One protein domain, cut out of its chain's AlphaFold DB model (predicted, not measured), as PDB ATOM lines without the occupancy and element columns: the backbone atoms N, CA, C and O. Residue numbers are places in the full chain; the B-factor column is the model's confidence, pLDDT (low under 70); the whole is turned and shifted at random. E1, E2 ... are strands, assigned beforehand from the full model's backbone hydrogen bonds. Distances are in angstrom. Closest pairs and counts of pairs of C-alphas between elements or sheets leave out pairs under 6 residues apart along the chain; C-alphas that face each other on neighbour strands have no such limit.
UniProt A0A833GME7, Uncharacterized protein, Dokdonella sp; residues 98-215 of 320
ATOM      1  N   PHE A  98     182.567 226.781 285.709       91.62
ATOM      2  CA  PHE A  98     182.241 225.531 286.383       91.62
ATOM      3  C   PHE A  98     182.907 224.349 285.684       91.62
ATOM      4  O   PHE A  98     182.806 224.163 284.468       91.62
ATOM      5  N   TRP A  99     183.572 223.540 286.492       91.81
ATOM      6  CA  TRP A  99     184.364 222.394 286.101       91.81
ATOM      7  C   TRP A  99     183.756 221.145 286.718       91.81
ATOM      8  O   TRP A  99     183.487 221.094 287.918       91.81
ATOM      9  N   TRP A 100     183.531 220.133 285.890       87.25
ATOM     10  CA  TRP A 100     182.846 218.913 286.295       87.25
ATOM     11  C   TRP A 100     183.744 217.699 286.104       87.25
ATOM     12  O   TRP A 100     184.474 217.641 285.108       87.25
ATOM     13  N   PRO A 101     183.669 216.709 287.008       85.12
ATOM     14  CA  PRO A 101     184.319 215.430 286.820       85.12
ATOM     15  C   PRO A 101     183.895 214.788 285.498       85.12
ATOM     16  O   PRO A 101     182.703 214.673 285.201       85.12
ATOM     17  N   THR A 102     184.861 214.368 284.687       78.19
ATOM     18  CA  THR A 102     184.581 213.593 283.474       78.19
ATOM     19  C   THR A 102     184.507 212.112 283.811       78.19
ATOM     20  O   THR A 102     185.314 211.612 284.589       78.19
ATOM     21  N   ALA A 103     183.552 211.402 283.208       59.06
ATOM     22  CA  ALA A 103     183.210 210.029 283.578       59.06
ATOM     23  C   ALA A 103     184.287 208.967 283.277       59.06
ATOM     24  O   ALA A 103     184.100 207.820 283.660       59.06
ATOM     25  N   ASN A 104     185.391 209.320 282.619       52.56
ATOM     26  CA  ASN A 104     186.408 208.371 282.187       52.56
ATOM     27  C   ASN A 104     187.807 208.946 282.420       52.56
ATOM     28  O   ASN A 104     188.224 209.869 281.720       52.56
ATOM     29  N   ASP A 105     188.550 208.361 283.348       46.72
ATOM     30  CA  ASP A 105     189.988 208.216 283.180       46.72
ATOM     31  C   ASP A 105     190.300 206.755 282.811       46.72
ATOM     32  O   ASP A 105     189.500 205.840 283.013       46.72
ATOM     33  N   ALA A 106     191.480 206.523 282.242       44.16
ATOM     34  CA  ALA A 106     191.999 205.182 281.971       44.16
ATOM     35  C   ALA A 106     192.346 204.395 283.260       44.16
ATOM     36  O   ALA A 106     192.939 203.321 283.173       44.16
ATOM     37  N   LEU A 107     192.015 204.930 284.442       49.81
ATOM     38  CA  LEU A 107     192.375 204.403 285.759       49.81
ATOM     39  C   LEU A 107     191.185 203.739 286.471       49.81
ATOM     40  O   LEU A 107     191.365 203.210 287.566       49.81
ATOM     41  N   ALA A 108     189.989 203.732 285.860       53.00
ATOM     42  CA  ALA A 108     188.751 203.269 286.493       53.00
ATOM     43  C   ALA A 108     188.473 203.973 287.838       53.00
ATOM     44  O   ALA A 108     187.837 203.398 288.729       53.00
ATOM     45  N   SER A 109     188.953 205.213 287.996       51.47
ATOM     46  CA  SER A 109     188.784 205.968 289.234       51.47
ATOM     47  C   SER A 109     187.298 206.258 289.462       51.47
ATOM     48  O   SER A 109     186.586 206.623 288.520       51.47
ATOM     49  N   PRO A 110     186.788 206.124 290.699       54.69
ATOM     50  CA  PRO A 110     185.393 206.410 290.988       54.69
ATOM     51  C   PRO A 110     185.080 207.871 290.663       54.69
ATOM     52  O   PRO A 110     185.606 208.801 291.279       54.69
ATOM     53  N   VAL A 111     184.181 208.067 289.698       59.56
ATOM     54  CA  VAL A 111     183.640 209.382 289.363       59.56
ATOM     55  C   VAL A 111     182.980 209.930 290.623       59.56
ATOM     56  O   VAL A 111     182.057 209.319 291.162       59.56
ATOM     57  N   SER A 112     183.426 211.092 291.098       63.00
ATOM     58  CA  SER A 112     182.722 211.809 292.166       63.00
ATOM     59  C   SER A 112     181.489 212.489 291.564       63.00
ATOM     60  O   SER A 112     181.438 213.705 291.409       63.00
ATOM     61  N   VAL A 113     180.525 211.675 291.117       65.56
ATOM     62  CA  VAL A 113     179.293 212.134 290.465       65.56
ATOM     63  C   VAL A 113     178.585 213.114 291.398       65.56
ATOM     64  O   VAL A 113     178.412 212.840 292.581       65.56
ATOM     65  N   GLY A 114     178.208 214.280 290.872       68.12
ATOM     66  CA  GLY A 114     177.582 215.346 291.659       68.12
ATOM     67  C   GLY A 114     178.562 216.234 292.434       68.12
ATOM     68  O   GLY A 114     178.121 217.207 293.036       68.12
ATOM     69  N   THR A 115     179.869 215.956 292.386       80.25
ATOM     70  CA  THR A 115     180.902 216.901 292.831       80.25
ATOM     71  C   THR A 115     181.252 217.846 291.685       80.25
ATOM     72  O   THR A 115     181.330 217.416 290.537       80.25
ATOM     73  N   GLY A 116     181.458 219.127 291.968       88.94
ATOM     74  CA  GLY A 116     181.852 220.129 290.978       88.94
ATOM     75  C   GLY A 116     182.878 221.094 291.549       88.94
ATOM     76  O   GLY A 116     182.986 221.244 292.764       88.94
ATOM     77  N   VAL A 117     183.625 221.755 290.671       93.94
ATOM     78  CA  VAL A 117     184.609 222.769 291.051       93.94
ATOM     79  C   VAL A 117     184.284 224.077 290.335       93.94
ATOM     80  O   VAL A 117     184.154 224.113 289.117       93.94
ATOM     81  N   GLY A 118     184.127 225.166 291.078       95.62
ATOM     82  CA  GLY A 118     184.122 226.516 290.523       95.62
ATOM     83  C   GLY A 118     185.536 227.079 290.561       95.62
ATOM     84  O   GLY A 118     186.155 227.056 291.621       95.62
ATOM     85  N   ILE A 119     186.040 227.582 289.436       97.19
ATOM     86  CA  ILE A 119     187.337 228.263 289.365       97.19
ATOM     87  C   ILE A 119     187.096 229.661 288.814       97.19
ATOM     88  O   ILE A 119     186.486 229.807 287.760       97.19
ATOM     89  N   GLU A 120     187.582 230.673 289.520       97.50
ATOM     90  CA  GLU A 120     187.645 232.052 289.043       97.50
ATOM     91  C   GLU A 120     189.108 232.477 288.944       97.50
ATOM     92  O   GLU A 120     189.869 232.303 289.899       97.50
ATOM     93  N   VAL A 121     189.506 233.010 287.788       95.31
ATOM     94  CA  VAL A 121     190.908 233.276 287.445       95.31
ATOM     95  C   VAL A 121     191.166 234.778 287.372       95.31
ATOM     96  O   VAL A 121     190.573 235.485 286.563       95.31
ATOM     97  N   GLN A 122     192.117 235.263 288.172       94.31
ATOM     98  CA  GLN A 122     192.577 236.654 288.170       94.31
ATOM     99  C   GLN A 122     194.107 236.701 288.097       94.31
ATOM    100  O   GLN A 122     194.818 236.595 289.098       94.31
ATOM    101  N   GLY A 123     194.639 236.830 286.879       90.81
ATOM    102  CA  GLY A 123     196.076 236.687 286.639       90.81
ATOM    103  C   GLY A 123     196.541 235.272 286.996       90.81
ATOM    104  O   GLY A 123     196.051 234.306 286.421       90.81
ATOM    105  N   SER A 124     197.472 235.150 287.947       91.88
ATOM    106  CA  SER A 124     197.908 233.858 288.497       91.88
ATOM    107  C   SER A 124     197.172 233.461 289.781       91.88
ATOM    108  O   SER A 124     197.544 232.466 290.397       91.88
ATOM    109  N   GLN A 125     196.208 234.253 290.256       97.12
ATOM    110  CA  GLN A 125     195.414 233.916 291.436       97.12
ATOM    111  C   GLN A 125     194.129 233.213 291.020       97.12
ATOM    112  O   GLN A 125     193.474 233.607 290.056       97.12
ATOM    113  N   LEU A 126     193.774 232.182 291.776       97.94
ATOM    114  CA  LEU A 126     192.560 231.407 291.604       97.94
ATOM    115  C   LEU A 126     191.716 231.532 292.870       97.94
ATOM    116  O   LEU A 126     192.231 231.317 293.969       97.94
ATOM    117  N   ALA A 127     190.426 231.809 292.718       98.00
ATOM    118  CA  ALA A 127     189.439 231.465 293.734       98.00
ATOM    119  C   ALA A 127     188.801 230.129 293.346       98.00
ATOM    120  O   ALA A 127     188.404 229.930 292.197       98.00
ATOM    121  N   VAL A 128     188.748 229.198 294.294       97.62
ATOM    122  CA  VAL A 128     188.337 227.814 294.062       97.62
ATOM    123  C   VAL A 128     187.208 227.459 295.012       97.62
ATOM    124  O   VAL A 128     187.317 227.657 296.220       97.62
ATOM    125  N   ASN A 129     186.148 226.879 294.463       95.44
ATOM    126  CA  ASN A 129     185.013 226.368 295.216       95.44
ATOM    127  C   ASN A 129     184.834 224.893 294.882       95.44
ATOM    128  O   ASN A 129     184.846 224.544 293.706       95.44
ATOM    129  N   VAL A 130     184.637 224.037 295.876       94.44
ATOM    130  CA  VAL A 130     184.301 222.625 295.669       94.44
ATOM    131  C   VAL A 130     182.911 222.376 296.225       94.44
ATOM    132  O   VAL A 130     182.641 222.644 297.395       94.44
ATOM    133  N   PHE A 131     182.036 221.861 295.374       91.81
ATOM    134  CA  PHE A 131     180.660 221.496 295.689       91.81
ATOM    135  C   PHE A 131     180.587 219.982 295.750       91.81
ATOM    136  O   PHE A 131     181.063 219.329 294.825       91.81
ATOM    137  N   GLY A 132     180.001 219.413 296.794       90.56
ATOM    138  CA  GLY A 132     179.878 217.966 296.904       90.56
ATOM    139  C   GLY A 132     178.983 217.546 298.055       90.56
ATOM    140  O   GLY A 132     178.101 218.292 298.477       90.56
ATOM    141  N   PHE A 133     179.233 216.343 298.562       87.81
ATOM    142  CA  PHE A 133     178.499 215.750 299.673       87.81
ATOM    143  C   PHE A 133     179.484 215.200 300.706       87.81
ATOM    144  O   PHE A 133     180.568 214.747 300.336       87.81
ATOM    145  N   ASP A 134     179.135 215.289 301.985       85.81
ATOM    146  CA  ASP A 134     179.898 214.661 303.066       85.81
ATOM    147  C   ASP A 134     179.582 213.158 303.190       85.81
ATOM    148  O   ASP A 134     178.774 212.609 302.438       85.81
ATOM    149  N   ASP A 135     180.207 212.485 304.159       84.31
ATOM    150  CA  ASP A 135     180.024 211.044 304.389       84.31
ATOM    151  C   ASP A 135     178.586 210.665 304.795       84.31
ATOM    152  O   ASP A 135     178.201 209.499 304.697       84.31
ATOM    153  N   SER A 136     177.769 211.633 305.230       88.12
ATOM    154  CA  SER A 136     176.341 211.436 305.510       88.12
ATOM    155  C   SER A 136     175.452 211.627 304.275       88.12
ATOM    156  O   SER A 136     174.248 211.370 304.328       88.12
ATOM    157  N   GLY A 137     176.033 212.068 303.154       85.31
ATOM    158  CA  GLY A 137     175.317 212.438 301.939       85.31
ATOM    159  C   GLY A 137     174.707 213.841 301.990       85.31
ATOM    160  O   GLY A 137     173.935 214.194 301.097       85.31
ATOM    161  N   ALA A 138     175.023 214.651 303.004       89.25
ATOM    162  CA  ALA A 138     174.569 216.034 303.080       89.25
ATOM    163  C   ALA A 138     175.431 216.923 302.177       89.25
ATOM    164  O   ALA A 138     176.644 216.743 302.076       89.25
ATOM    165  N   ALA A 139     174.806 217.892 301.504       89.81
ATOM    166  CA  ALA A 139     175.527 218.804 300.623       89.81
ATOM    167  C   ALA A 139     176.545 219.640 301.416       89.81
ATOM    168  O   ALA A 139     176.205 220.251 302.429       89.81
ATOM    169  N   THR A 140     177.776 219.712 300.916       90.25
ATOM    170  CA  THR A 140     178.876 220.463 301.523       90.25
ATOM    171  C   THR A 140     179.605 221.309 300.483       90.25
ATOM    172  O   THR A 140     179.652 220.977 299.295       90.25
ATOM    173  N   TRP A 141     180.129 222.442 300.942       92.31
ATOM    174  CA  TRP A 141     180.739 223.476 300.116       92.31
ATOM    175  C   TRP A 141     182.055 223.889 300.758       92.31
ATOM    176  O   TRP A 141     182.085 224.288 301.926       92.31
ATOM    177  N   TYR A 142     183.127 223.816 299.980       95.31
ATOM    178  CA  TYR A 142     184.450 224.248 300.396       95.31
ATOM    179  C   TYR A 142     184.939 225.400 299.526       95.31
ATOM    180  O   TYR A 142     184.679 225.428 298.325       95.31
ATOM    181  N   PHE A 143     185.678 226.324 300.130       95.81
ATOM    182  CA  PHE A 143     186.185 227.533 299.487       95.81
ATOM    183  C   PHE A 143     187.675 227.662 299.760       95.81
ATOM    184  O   PHE A 143     188.130 227.390 300.868       95.81
ATOM    185  N   GLY A 144     188.439 228.114 298.780       96.56
ATOM    186  CA  GLY A 144     189.856 228.382 298.954       96.56
ATOM    187  C   GLY A 144     190.389 229.313 297.885       96.56
ATOM    188  O   GLY A 144     189.699 229.693 296.939       96.56
ATOM    189  N   THR A 145     191.651 229.678 298.044       97.38
ATOM    190  CA  THR A 145     192.403 230.395 297.019       97.38
ATOM    191  C   THR A 145     193.682 229.637 296.723       97.38
ATOM    192  O   THR A 145     194.176 228.881 297.564       97.38
ATOM    193  N   ALA A 146     194.203 229.813 295.518       97.00
ATOM    194  CA  ALA A 146     195.477 229.245 295.117       97.00
ATOM    195  C   ALA A 146     196.244 230.233 294.247       97.00
ATOM    196  O   ALA A 146     195.658 230.993 293.477       97.00
ATOM    197  N   GLN A 147     197.566 230.181 294.335       95.50
ATOM    198  CA  GLN A 147     198.419 230.757 293.310       95.50
ATOM    199  C   GLN A 147     198.756 229.661 292.304       95.50
ATOM    200  O   GLN A 147     199.271 228.606 292.673       95.50
ATOM    201  N   GLN A 148     198.477 229.919 291.033       93.50
ATOM    202  CA  GLN A 148     198.939 229.069 289.955       93.50
ATOM    203  C   GLN A 148     200.414 229.351 289.667       93.50
ATOM    204  O   GLN A 148     200.815 230.495 289.436       93.50
ATOM    205  N   ILE A 149     201.212 228.288 289.630       90.69
ATOM    206  CA  ILE A 149     202.625 228.320 289.267       90.69
ATOM    207  C   ILE A 149     202.827 227.324 288.128       90.69
ATOM    208  O   ILE A 149     202.624 226.125 288.299       90.69
ATOM    209  N   GLY A 150     203.200 227.818 286.944       89.69
ATOM    210  CA  GLY A 150     203.302 226.974 285.755       89.69
ATOM    211  C   GLY A 150     201.949 226.351 285.418       89.69
ATOM    212  O   GLY A 150     201.014 227.061 285.042       89.69
ATOM    213  N   ARG A 151     201.843 225.027 285.543       91.75
ATOM    214  CA  ARG A 151     200.609 224.270 285.272       91.75
ATOM    215  C   ARG A 151     199.881 223.815 286.527       91.75
ATOM    216  O   ARG A 151     198.830 223.192 286.395       91.75
ATOM    217  N   VAL A 152     200.424 224.087 287.711       94.50
ATOM    218  CA  VAL A 152     199.884 223.558 288.965       94.50
ATOM    219  C   VAL A 152     199.333 224.648 289.863       94.50
ATOM    220  O   VAL A 152     199.787 225.793 289.830       94.50
ATOM    221  N   ALA A 153     198.350 224.285 290.676       96.00
ATOM    222  CA  ALA A 153     197.830 225.131 291.737       96.00
ATOM    223  C   ALA A 153     197.404 224.268 292.927       96.00
ATOM    224  O   ALA A 153     196.801 223.213 292.746       96.00
ATOM    225  N   THR A 154     197.681 224.743 294.138       96.62
ATOM    226  CA  THR A 154     197.297 224.067 295.380       96.62
ATOM    227  C   THR A 154     196.373 224.980 296.173       96.62
ATOM    228  O   THR A 154     196.787 226.065 296.586       96.62
ATOM    229  N   ALA A 155     195.131 224.554 296.392       96.75
ATOM    230  CA  ALA A 155     194.146 225.283 297.184       96.75
ATOM    231  C   ALA A 155     193.915 224.574 298.521       96.75
ATOM    232  O   ALA A 155     193.449 223.435 298.551       96.75
ATOM    233  N   GLN A 156     194.203 225.256 299.631       95.75
ATOM    234  CA  GLN A 156     193.727 224.831 300.949       95.75
ATOM    235  C   GLN A 156     192.272 225.265 301.078       95.75
ATOM    236  O   GLN A 156     191.983 226.461 300.969       95.75
ATOM    237  N   LEU A 157     191.361 224.314 301.262       95.69
ATOM    238  CA  LEU A 157     189.939 224.613 301.287       95.69
ATOM    239  C   LEU A 157     189.408 224.651 302.718       95.69
ATOM    240  O   LEU A 157     189.827 223.889 303.590       95.69
ATOM    241  N   VAL A 158     188.434 225.526 302.946       95.12
ATOM    242  CA  VAL A 158     187.707 225.641 304.207       95.12
ATOM    243  C   VAL A 158     186.217 225.438 303.978       95.12
ATOM    244  O   VAL A 158     185.656 225.927 302.999       95.12
ATOM    245  N   GLY A 159     185.575 224.705 304.882       92.94
ATOM    246  CA  GLY A 159     184.122 224.577 304.941       92.94
ATOM    247  C   GLY A 159     183.543 225.590 305.923       92.94
ATOM    248  O   GLY A 159     184.140 225.858 306.968       92.94
ATOM    249  N   LEU A 160     182.377 226.148 305.607       90.44
ATOM    250  CA  LEU A 160     181.642 227.008 306.534       90.44
ATOM    251  C   LEU A 160     180.711 226.158 307.403       90.44
ATOM    252  O   LEU A 160     179.936 225.355 306.894       90.44
ATOM    253  N   GLN A 161     180.774 226.351 308.717       88.75
ATOM    254  CA  GLN A 161     179.937 225.647 309.688       88.75
ATOM    255  C   GLN A 161     179.274 226.625 310.659       88.75
ATOM    256  O   GLN A 161     179.742 227.746 310.855       88.75
ATOM    257  N   GLN A 162     178.193 226.170 311.301       87.81
ATOM    258  CA  GLN A 162     177.493 226.901 312.368       87.81
ATOM    259  C   GLN A 162     176.958 228.288 311.950       87.81
ATOM    260  O   GLN A 162     176.769 229.158 312.798       87.81
ATOM    261  N   GLY A 163     176.713 228.497 310.652       85.62
ATOM    262  CA  GLY A 163     176.028 229.682 310.139       85.62
ATOM    263  C   GLY A 163     174.512 229.586 310.311       85.62
ATOM    264  O   GLY A 163     173.954 228.491 310.408       85.62
ATOM    265  N   ASP A 164     173.845 230.737 310.330       88.94
ATOM    266  CA  ASP A 164     172.386 230.782 310.273       88.94
ATOM    267  C   ASP A 164     171.869 230.576 308.832       88.94
ATOM    268  O   ASP A 164     172.598 230.820 307.866       88.94
ATOM    269  N   PRO A 165     170.607 230.137 308.656       86.81
ATOM    270  CA  PRO A 165     169.975 230.049 307.340       86.81
ATOM    271  C   PRO A 165     169.977 231.386 306.580       86.81
ATOM    272  O   PRO A 165     169.924 232.451 307.189       86.81
ATOM    273  N   LEU A 166     169.920 231.329 305.241       87.56
ATOM    274  CA  LEU A 166     169.979 232.508 304.352       87.56
ATOM    275  C   LEU A 166     168.945 233.607 304.660       87.56
ATOM    276  O   LEU A 166     169.179 234.766 304.335       87.56
ATOM    277  N   LEU A 167     167.803 233.248 305.257       92.75
ATOM    278  CA  LEU A 167     166.700 234.162 305.577       92.75
ATOM    279  C   LEU A 167     166.543 234.412 307.088       92.75
ATOM    280  O   LEU A 167     165.471 234.815 307.539       92.75
ATOM    281  N   ALA A 168     167.572 234.132 307.891       89.88
ATOM    282  CA  ALA A 168     167.515 234.378 309.326       89.88
ATOM    283  C   ALA A 168     167.384 235.887 309.633       89.88
ATOM    284  O   ALA A 168     168.089 236.700 309.034       89.88
ATOM    285  N   PRO A 169     166.516 236.286 310.586       88.25
ATOM    286  CA  PRO A 169     166.276 237.698 310.909       88.25
ATOM    287  C   PRO A 169     167.467 238.371 311.614       88.25
ATOM    288  O   PRO A 169     167.599 239.591 311.580       88.25
ATOM    289  N   MET A 170     168.333 237.581 312.252       84.06
ATOM    290  CA  MET A 170     169.632 237.995 312.778       84.06
ATOM    291  C   MET A 170     170.647 236.933 312.355       84.06
ATOM    292  O   MET A 170     170.384 235.746 312.535       84.06
ATOM    293  N   GLY A 171     171.767 237.350 311.762       80.00
ATOM    294  CA  GLY A 171     172.795 236.438 311.264       80.00
ATOM    295  C   GLY A 171     173.953 236.280 312.245       80.00
ATOM    296  O   GLY A 171     174.561 237.265 312.665       80.00
ATOM    297  N   ARG A 172     174.294 235.037 312.580       84.25
ATOM    298  CA  ARG A 172     175.561 234.664 313.213       84.25
ATOM    299  C   ARG A 172     176.652 234.525 312.162       84.25
ATOM    300  O   ARG A 172     176.429 234.007 311.068       84.25
ATOM    301  N   GLN A 173     177.854 234.960 312.525       84.31
ATOM    302  CA  GLN A 173     179.028 234.767 311.686       84.31
ATOM    303  C   GLN A 173     179.367 233.266 311.613       84.31
ATOM    304  O   GLN A 173     179.519 232.636 312.662       84.31
ATOM    305  N   PRO A 174     179.496 232.683 310.408       88.00
ATOM    306  CA  PRO A 174     179.883 231.287 310.272       88.00
ATOM    307  C   PRO A 174     181.339 231.081 310.705       88.00
ATOM    308  O   PRO A 174     182.177 231.979 310.605       88.00
ATOM    309  N   GLN A 175     181.653 229.866 311.144       91.50
ATOM    310  CA  GLN A 175     183.022 229.444 311.421       91.50
ATOM    311  C   GLN A 175     183.624 228.793 310.179       91.50
ATOM    312  O   GLN A 175     183.050 227.850 309.636       91.50
ATOM    313  N   ALA A 176     184.804 229.253 309.766       91.56
ATOM    314  CA  ALA A 176     185.615 228.546 308.785       91.56
ATOM    315  C   ALA A 176     186.351 227.388 309.473       91.56
ATOM    316  O   ALA A 176     187.047 227.582 310.472       91.56
ATOM    317  N   ARG A 177     186.195 226.179 308.942       91.25
ATOM    318  CA  ARG A 177     186.894 224.973 309.392       91.25
ATOM    319  C   ARG A 177     187.798 224.488 308.275       91.25
ATOM    320  O   ARG A 177     187.367 224.450 307.125       91.25
ATOM    321  N   ALA A 178     189.030 224.121 308.620       90.69
ATOM    322  CA  ALA A 178     189.928 223.458 307.683       90.69
ATOM    323  C   ALA A 178     189.229 222.225 307.091       90.69
ATOM    324  O   ALA A 178     188.586 221.466 307.819       90.69
ATOM    325  N   GLY A 179     189.295 222.097 305.771       89.38
ATOM    326  CA  GLY A 179     188.686 221.013 305.018       89.38
ATOM    327  C   GLY A 179     189.724 220.290 304.174       89.38
ATOM    328  O   GLY A 179     190.843 220.033 304.611       89.38
ATOM    329  N   LEU A 180     189.327 219.950 302.953       91.88
ATOM    330  CA  LEU A 180     190.177 219.255 301.994       91.88
ATOM    331  C   LEU A 180     191.222 220.202 301.389       91.88
ATOM    332  O   LEU A 180     191.028 221.415 301.323       91.88
ATOM    333  N   ARG A 181     192.302 219.638 300.857       95.12
ATOM    334  CA  ARG A 181     193.201 220.327 299.929       95.12
ATOM    335  C   ARG A 181     192.897 219.876 298.507       95.12
ATOM    336  O   ARG A 181     192.688 218.690 298.269       95.12
ATOM    337  N   LEU A 182     192.878 220.810 297.565       95.62
ATOM    338  CA  LEU A 182     192.755 220.511 296.143       95.62
ATOM    339  C   LEU A 182     194.084 220.792 295.447       95.62
ATOM    340  O   LEU A 182     194.544 221.933 295.414       95.62
ATOM    341  N   GLU A 183     194.678 219.751 294.880       96.69
ATOM    342  CA  GLU A 183     195.819 219.861 293.976       96.69
ATOM    343  C   GLU A 183     195.301 219.855 292.535       96.69
ATOM    344  O   GLU A 183     194.542 218.964 292.152       96.69
ATOM    345  N   LEU A 184     195.699 220.837 291.731       95.75
ATOM    346  CA  LEU A 184     195.277 221.001 290.342       95.75
ATOM    347  C   LEU A 184     196.482 220.926 289.411       95.75
ATOM    348  O   LEU A 184     197.486 221.597 289.633       95.75
ATOM    349  N   LEU A 185     196.335 220.167 288.331       93.94
ATOM    350  CA  LEU A 185     197.199 220.161 287.158       93.94
ATOM    351  C   LEU A 185     196.369 220.567 285.942       93.94
ATOM    352  O   LEU A 185     195.563 219.782 285.445       93.94
ATOM    353  N   PHE A 186     196.597 221.765 285.417       93.19
ATOM    354  CA  PHE A 186     195.971 222.207 284.176       93.19
ATOM    355  C   PHE A 186     196.627 221.526 282.972       93.19
ATOM    356  O   PHE A 186     197.852 221.510 282.826       93.19
ATOM    357  N   LEU A 187     195.793 220.950 282.107       89.25
ATOM    358  CA  LEU A 187     196.187 220.252 280.878       89.25
ATOM    359  C   LEU A 187     195.884 221.093 279.633       89.25
ATOM    360  O   LEU A 187     196.624 221.042 278.655       89.25
ATOM    361  N   SER A 188     194.830 221.904 279.707       90.31
ATOM    362  CA  SER A 188     194.461 222.943 278.746       90.31
ATOM    363  C   SER A 188     193.655 224.032 279.476       90.31
ATOM    364  O   SER A 188     193.335 223.851 280.656       90.31
ATOM    365  N   PRO A 189     193.270 225.137 278.813       93.06
ATOM    366  CA  PRO A 189     192.373 226.127 279.410       93.06
ATOM    367  C   PRO A 189     191.041 225.561 279.932       93.06
ATOM    368  O   PRO A 189     190.394 226.188 280.764       93.06
ATOM    369  N   THR A 190     190.633 224.378 279.458       91.19
ATOM    370  CA  THR A 190     189.331 223.749 279.741       91.19
ATOM    371  C   THR A 190     189.438 222.351 280.343       91.19
ATOM    372  O   THR A 190     188.410 221.725 280.602       91.19
ATOM    373  N   MET A 191     190.654 221.855 280.596       90.38
ATOM    374  CA  MET A 191     190.901 220.528 281.164       90.38
ATOM    375  C   MET A 191     191.922 220.574 282.292       90.38
ATOM    376  O   MET A 191     192.971 221.211 282.175       90.38
ATOM    377  N   ALA A 192     191.646 219.831 283.357       92.00
ATOM    378  CA  ALA A 192     192.571 219.646 284.463       92.00
ATOM    379  C   ALA A 192     192.508 218.214 285.001       92.00
ATOM    380  O   ALA A 192     191.468 217.564 284.956       92.00
ATOM    381  N   ARG A 193     193.626 217.737 285.539       90.62
ATOM    382  CA  ARG A 193     193.678 216.596 286.456       90.62
ATOM    383  C   ARG A 193     193.711 217.162 287.871       90.62
ATOM    384  O   ARG A 193     194.399 218.154 288.111       90.62
ATOM    385  N   ALA A 194     192.953 216.579 288.781       92.38
ATOM    386  CA  ALA A 194     192.799 217.096 290.129       92.38
ATOM    387  C   ALA A 194     192.906 215.980 291.164       92.38
ATOM    388  O   ALA A 194     192.561 214.831 290.890       92.38
ATOM    389  N   TRP A 195     193.346 216.346 292.366       93.06
ATOM    390  CA  TRP A 195     193.369 215.458 293.519       93.06
ATOM    391  C   TRP A 195     192.760 216.162 294.722       93.06
ATOM    392  O   TRP A 195     193.234 217.222 295.134       93.06
ATOM    393  N   LEU A 196     191.722 215.561 295.297       92.00
ATOM    394  CA  LEU A 196     191.229 215.927 296.619       92.00
ATOM    395  C   LEU A 196     192.038 215.167 297.658       92.00
ATOM    396  O   LEU A 196     192.102 213.937 297.617       92.00
ATOM    397  N   VAL A 197     192.638 215.908 298.578       93.25
ATOM    398  CA  VAL A 197     193.470 215.371 299.646       93.25
ATOM    399  C   VAL A 197     192.824 215.684 300.988       93.25
ATOM    400  O   VAL A 197     192.538 216.848 301.275       93.25
ATOM    401  N   SER A 198     192.579 214.660 301.802       91.69
ATOM    402  CA  SER A 198     192.214 214.856 303.206       91.69
ATOM    403  C   SER A 198     193.465 214.868 304.075       91.69
ATOM    404  O   SER A 198     194.364 214.048 303.889       91.69
ATOM    405  N   ASP A 199     193.497 215.788 305.035       86.81
ATOM    406  CA  ASP A 199     194.522 215.860 306.072       86.81
ATOM    407  C   ASP A 199     193.900 215.510 307.426       86.81
ATOM    408  O   ASP A 199     192.792 215.954 307.743       86.81
ATOM    409  N   VAL A 200     194.608 214.703 308.212       81.06
ATOM    410  CA  VAL A 200     194.283 214.436 309.614       81.06
ATOM    411  C   VAL A 200     195.563 214.604 310.419       81.06
ATOM    412  O   VAL A 200     196.544 213.899 310.186       81.06
ATOM    413  N   ASP A 201     195.548 215.547 311.360       78.62
ATOM    414  CA  ASP A 201     196.678 215.862 312.240       78.62
ATOM    415  C   ASP A 201     197.993 216.158 311.488       78.62
ATOM    416  O   ASP A 201     199.084 215.787 311.932       78.62
ATOM    417  N   GLY A 202     197.907 216.842 310.339       76.50
ATOM    418  CA  GLY A 202     199.070 217.231 309.539       76.50
ATOM    419  C   GLY A 202     199.661 216.104 308.688       76.50
ATOM    420  O   GLY A 202     200.811 216.215 308.251       76.50
ATOM    421  N   ARG A 203     198.915 215.010 308.490       83.56
ATOM    422  CA  ARG A 203     199.245 213.933 307.551       83.56
ATOM    423  C   ARG A 203     198.151 213.785 306.509       83.56
ATOM    424  O   ARG A 203     196.973 213.649 306.845       83.56
ATOM    425  N   ASP A 204     198.566 213.696 305.250       89.81
ATOM    426  CA  ASP A 204     197.650 213.383 304.159       89.81
ATOM    427  C   ASP A 204     197.208 211.910 304.275       89.81
ATOM    428  O   ASP A 204     198.049 211.014 304.293       89.81
ATOM    429  N   GLN A 205     195.901 211.645 304.344       84.31
ATOM    430  CA  GLN A 205     195.359 210.285 304.499       84.31
ATOM    431  C   GLN A 205     194.795 209.717 303.200       84.31
ATOM    432  O   GLN A 205     195.162 208.620 302.778       84.31
ATOM    433  N   LEU A 206     193.873 210.450 302.576       84.88
ATOM    434  CA  LEU A 206     193.197 210.024 301.359       84.88
ATOM    435  C   LEU A 206     193.557 210.973 300.231       84.88
ATOM    436  O   LEU A 206     193.459 212.186 300.382       84.88
ATOM    437  N   VAL A 207     193.901 210.403 299.081       88.00
ATOM    438  CA  VAL A 207     194.075 211.136 297.830       88.00
ATOM    439  C   VAL A 207     193.093 210.555 296.830       88.00
ATOM    440  O   VAL A 207     193.187 209.383 296.469       88.00
ATOM    441  N   ARG A 208     192.135 211.369 296.394       87.56
ATOM    442  CA  ARG A 208     191.191 211.002 295.343       87.56
ATOM    443  C   ARG A 208     191.486 211.797 294.094       87.56
ATOM    444  O   ARG A 208     191.259 213.001 294.055       87.56
ATOM    445  N   GLU A 209     191.950 211.089 293.083       87.44
ATOM    446  CA  GLU A 209     192.156 211.629 291.755       87.44
ATOM    447  C   GLU A 209     190.854 211.694 290.951       87.44
ATOM    448  O   GLU A 209     189.991 210.823 291.075       87.44
ATOM    449  N   PHE A 210     190.721 212.725 290.119       84.69
ATOM    450  CA  PHE A 210     189.690 212.819 289.094       84.69
ATOM    451  C   PHE A 210     190.100 213.799 287.990       84.69
ATOM    452  O   PHE A 210     190.880 214.731 288.188       84.69
ATOM    453  N   MET A 211     189.531 213.599 286.807       86.94
ATOM    454  CA  MET A 211     189.654 214.521 285.681       86.94
ATOM    455  C   MET A 211     188.523 215.542 285.707       86.94
ATOM    456  O   MET A 211     187.370 215.178 285.915       86.94
ATOM    457  N   LEU A 212     188.846 216.805 285.460       88.94
ATOM    458  CA  LEU A 212     187.914 217.920 285.378       88.94
ATOM    459  C   LEU A 212     187.864 218.463 283.953       88.94
ATOM    460  O   LEU A 212     188.906 218.746 283.358       88.94
ATOM    461  N   SER A 213     186.653 218.696 283.451       88.19
ATOM    462  CA  SER A 213     186.433 219.517 282.264       88.19
ATOM    463  C   SER A 213     185.581 220.732 282.586       88.19
ATOM    464  O   SER A 213     184.547 220.635 283.255       88.19
ATOM    465  N   ARG A 214     185.999 221.896 282.089       89.38
ATOM    466  CA  ARG A 214     185.170 223.096 282.102       89.38
ATOM    467  C   ARG A 214     183.970 222.835 281.207       89.38
ATOM    468  O   ARG A 214     184.131 222.450 280.049       89.38
ATOM    469  N   ARG A 215     182.762 223.055 281.720       80.50
ATOM    470  CA  ARG A 215     181.546 222.957 280.907       80.50
ATOM    471  C   ARG A 215     180.793 224.265 280.906       80.50
ATOM    472  O   ARG A 215     180.697 224.955 281.917       80.50
TER     473      ARG A 215
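This is residues 98 to 215 of the 320 residues of an uncharacterized protein of Dokdonella sp (UniProt A0A833GME7). The model is a small closed barrel of eight antiparallel strands, with the short strand E1 joining E2 to E8, and a long loop between E5 and E6 whose residues 165 to 170 stick out from it. The 118 printed residues hold no named helix and eight named strands, E1 to E8, which follow each other round the ring in chain order as a meander, each the antiparallel neighbour of the one before. The class is all strand; the whole is compact, with a radius of gyration of the C-alphas of 15.0 A and spans of 48 by 34 by 32 A.

E1, residues 98 to 101, and E2, residues 116 to 122, form a hairpin, with N 99 and O 117 within hydrogen-bond range at 2.7 A. E3, residues 125 to 133, forms a hairpin with E2, N 118 and O 129 at 2.8 A. E4, residues 139 to 149, follows with N 126 and O 146 at 2.8 A, then E5, residues 152 to 161, with N 158 and O 143 at 2.8 A. E6, residues 175 to 188, pairs with E5 through N 184 and O 153, 2.8 A. E7, residues 191 to 200, pairs with E6 through N 181 and O 197, 2.8 A. E8, residues 203 to 215, pairs with E7 through N 194 and O 210, 2.8 A. E8 and E1 close the barrel, antiparallel at 116 degrees, with N 100 and O 213 at 2.9 A. E2 and E6 are apart.

E1 begins at C-alpha 98 (182.241, 225.531, 286.383), and E8 ends at C-alpha 215 (181.546, 222.957, 280.907). E6 measures 35.2 A and bends by 62 degrees at residue 178; E8 measures 33.2 A and bends by 62 degrees at residue 206; E4 measures 30.9 A and bends by 50 degrees at residue 145.

The C-alphas farthest apart, those of Ala 106 and Pro 169, are 50.6 A apart. The printed part has no cut. The links E1 to E2 and E5 to E6 are long. Residues 103 to 114 have pLDDT under 70.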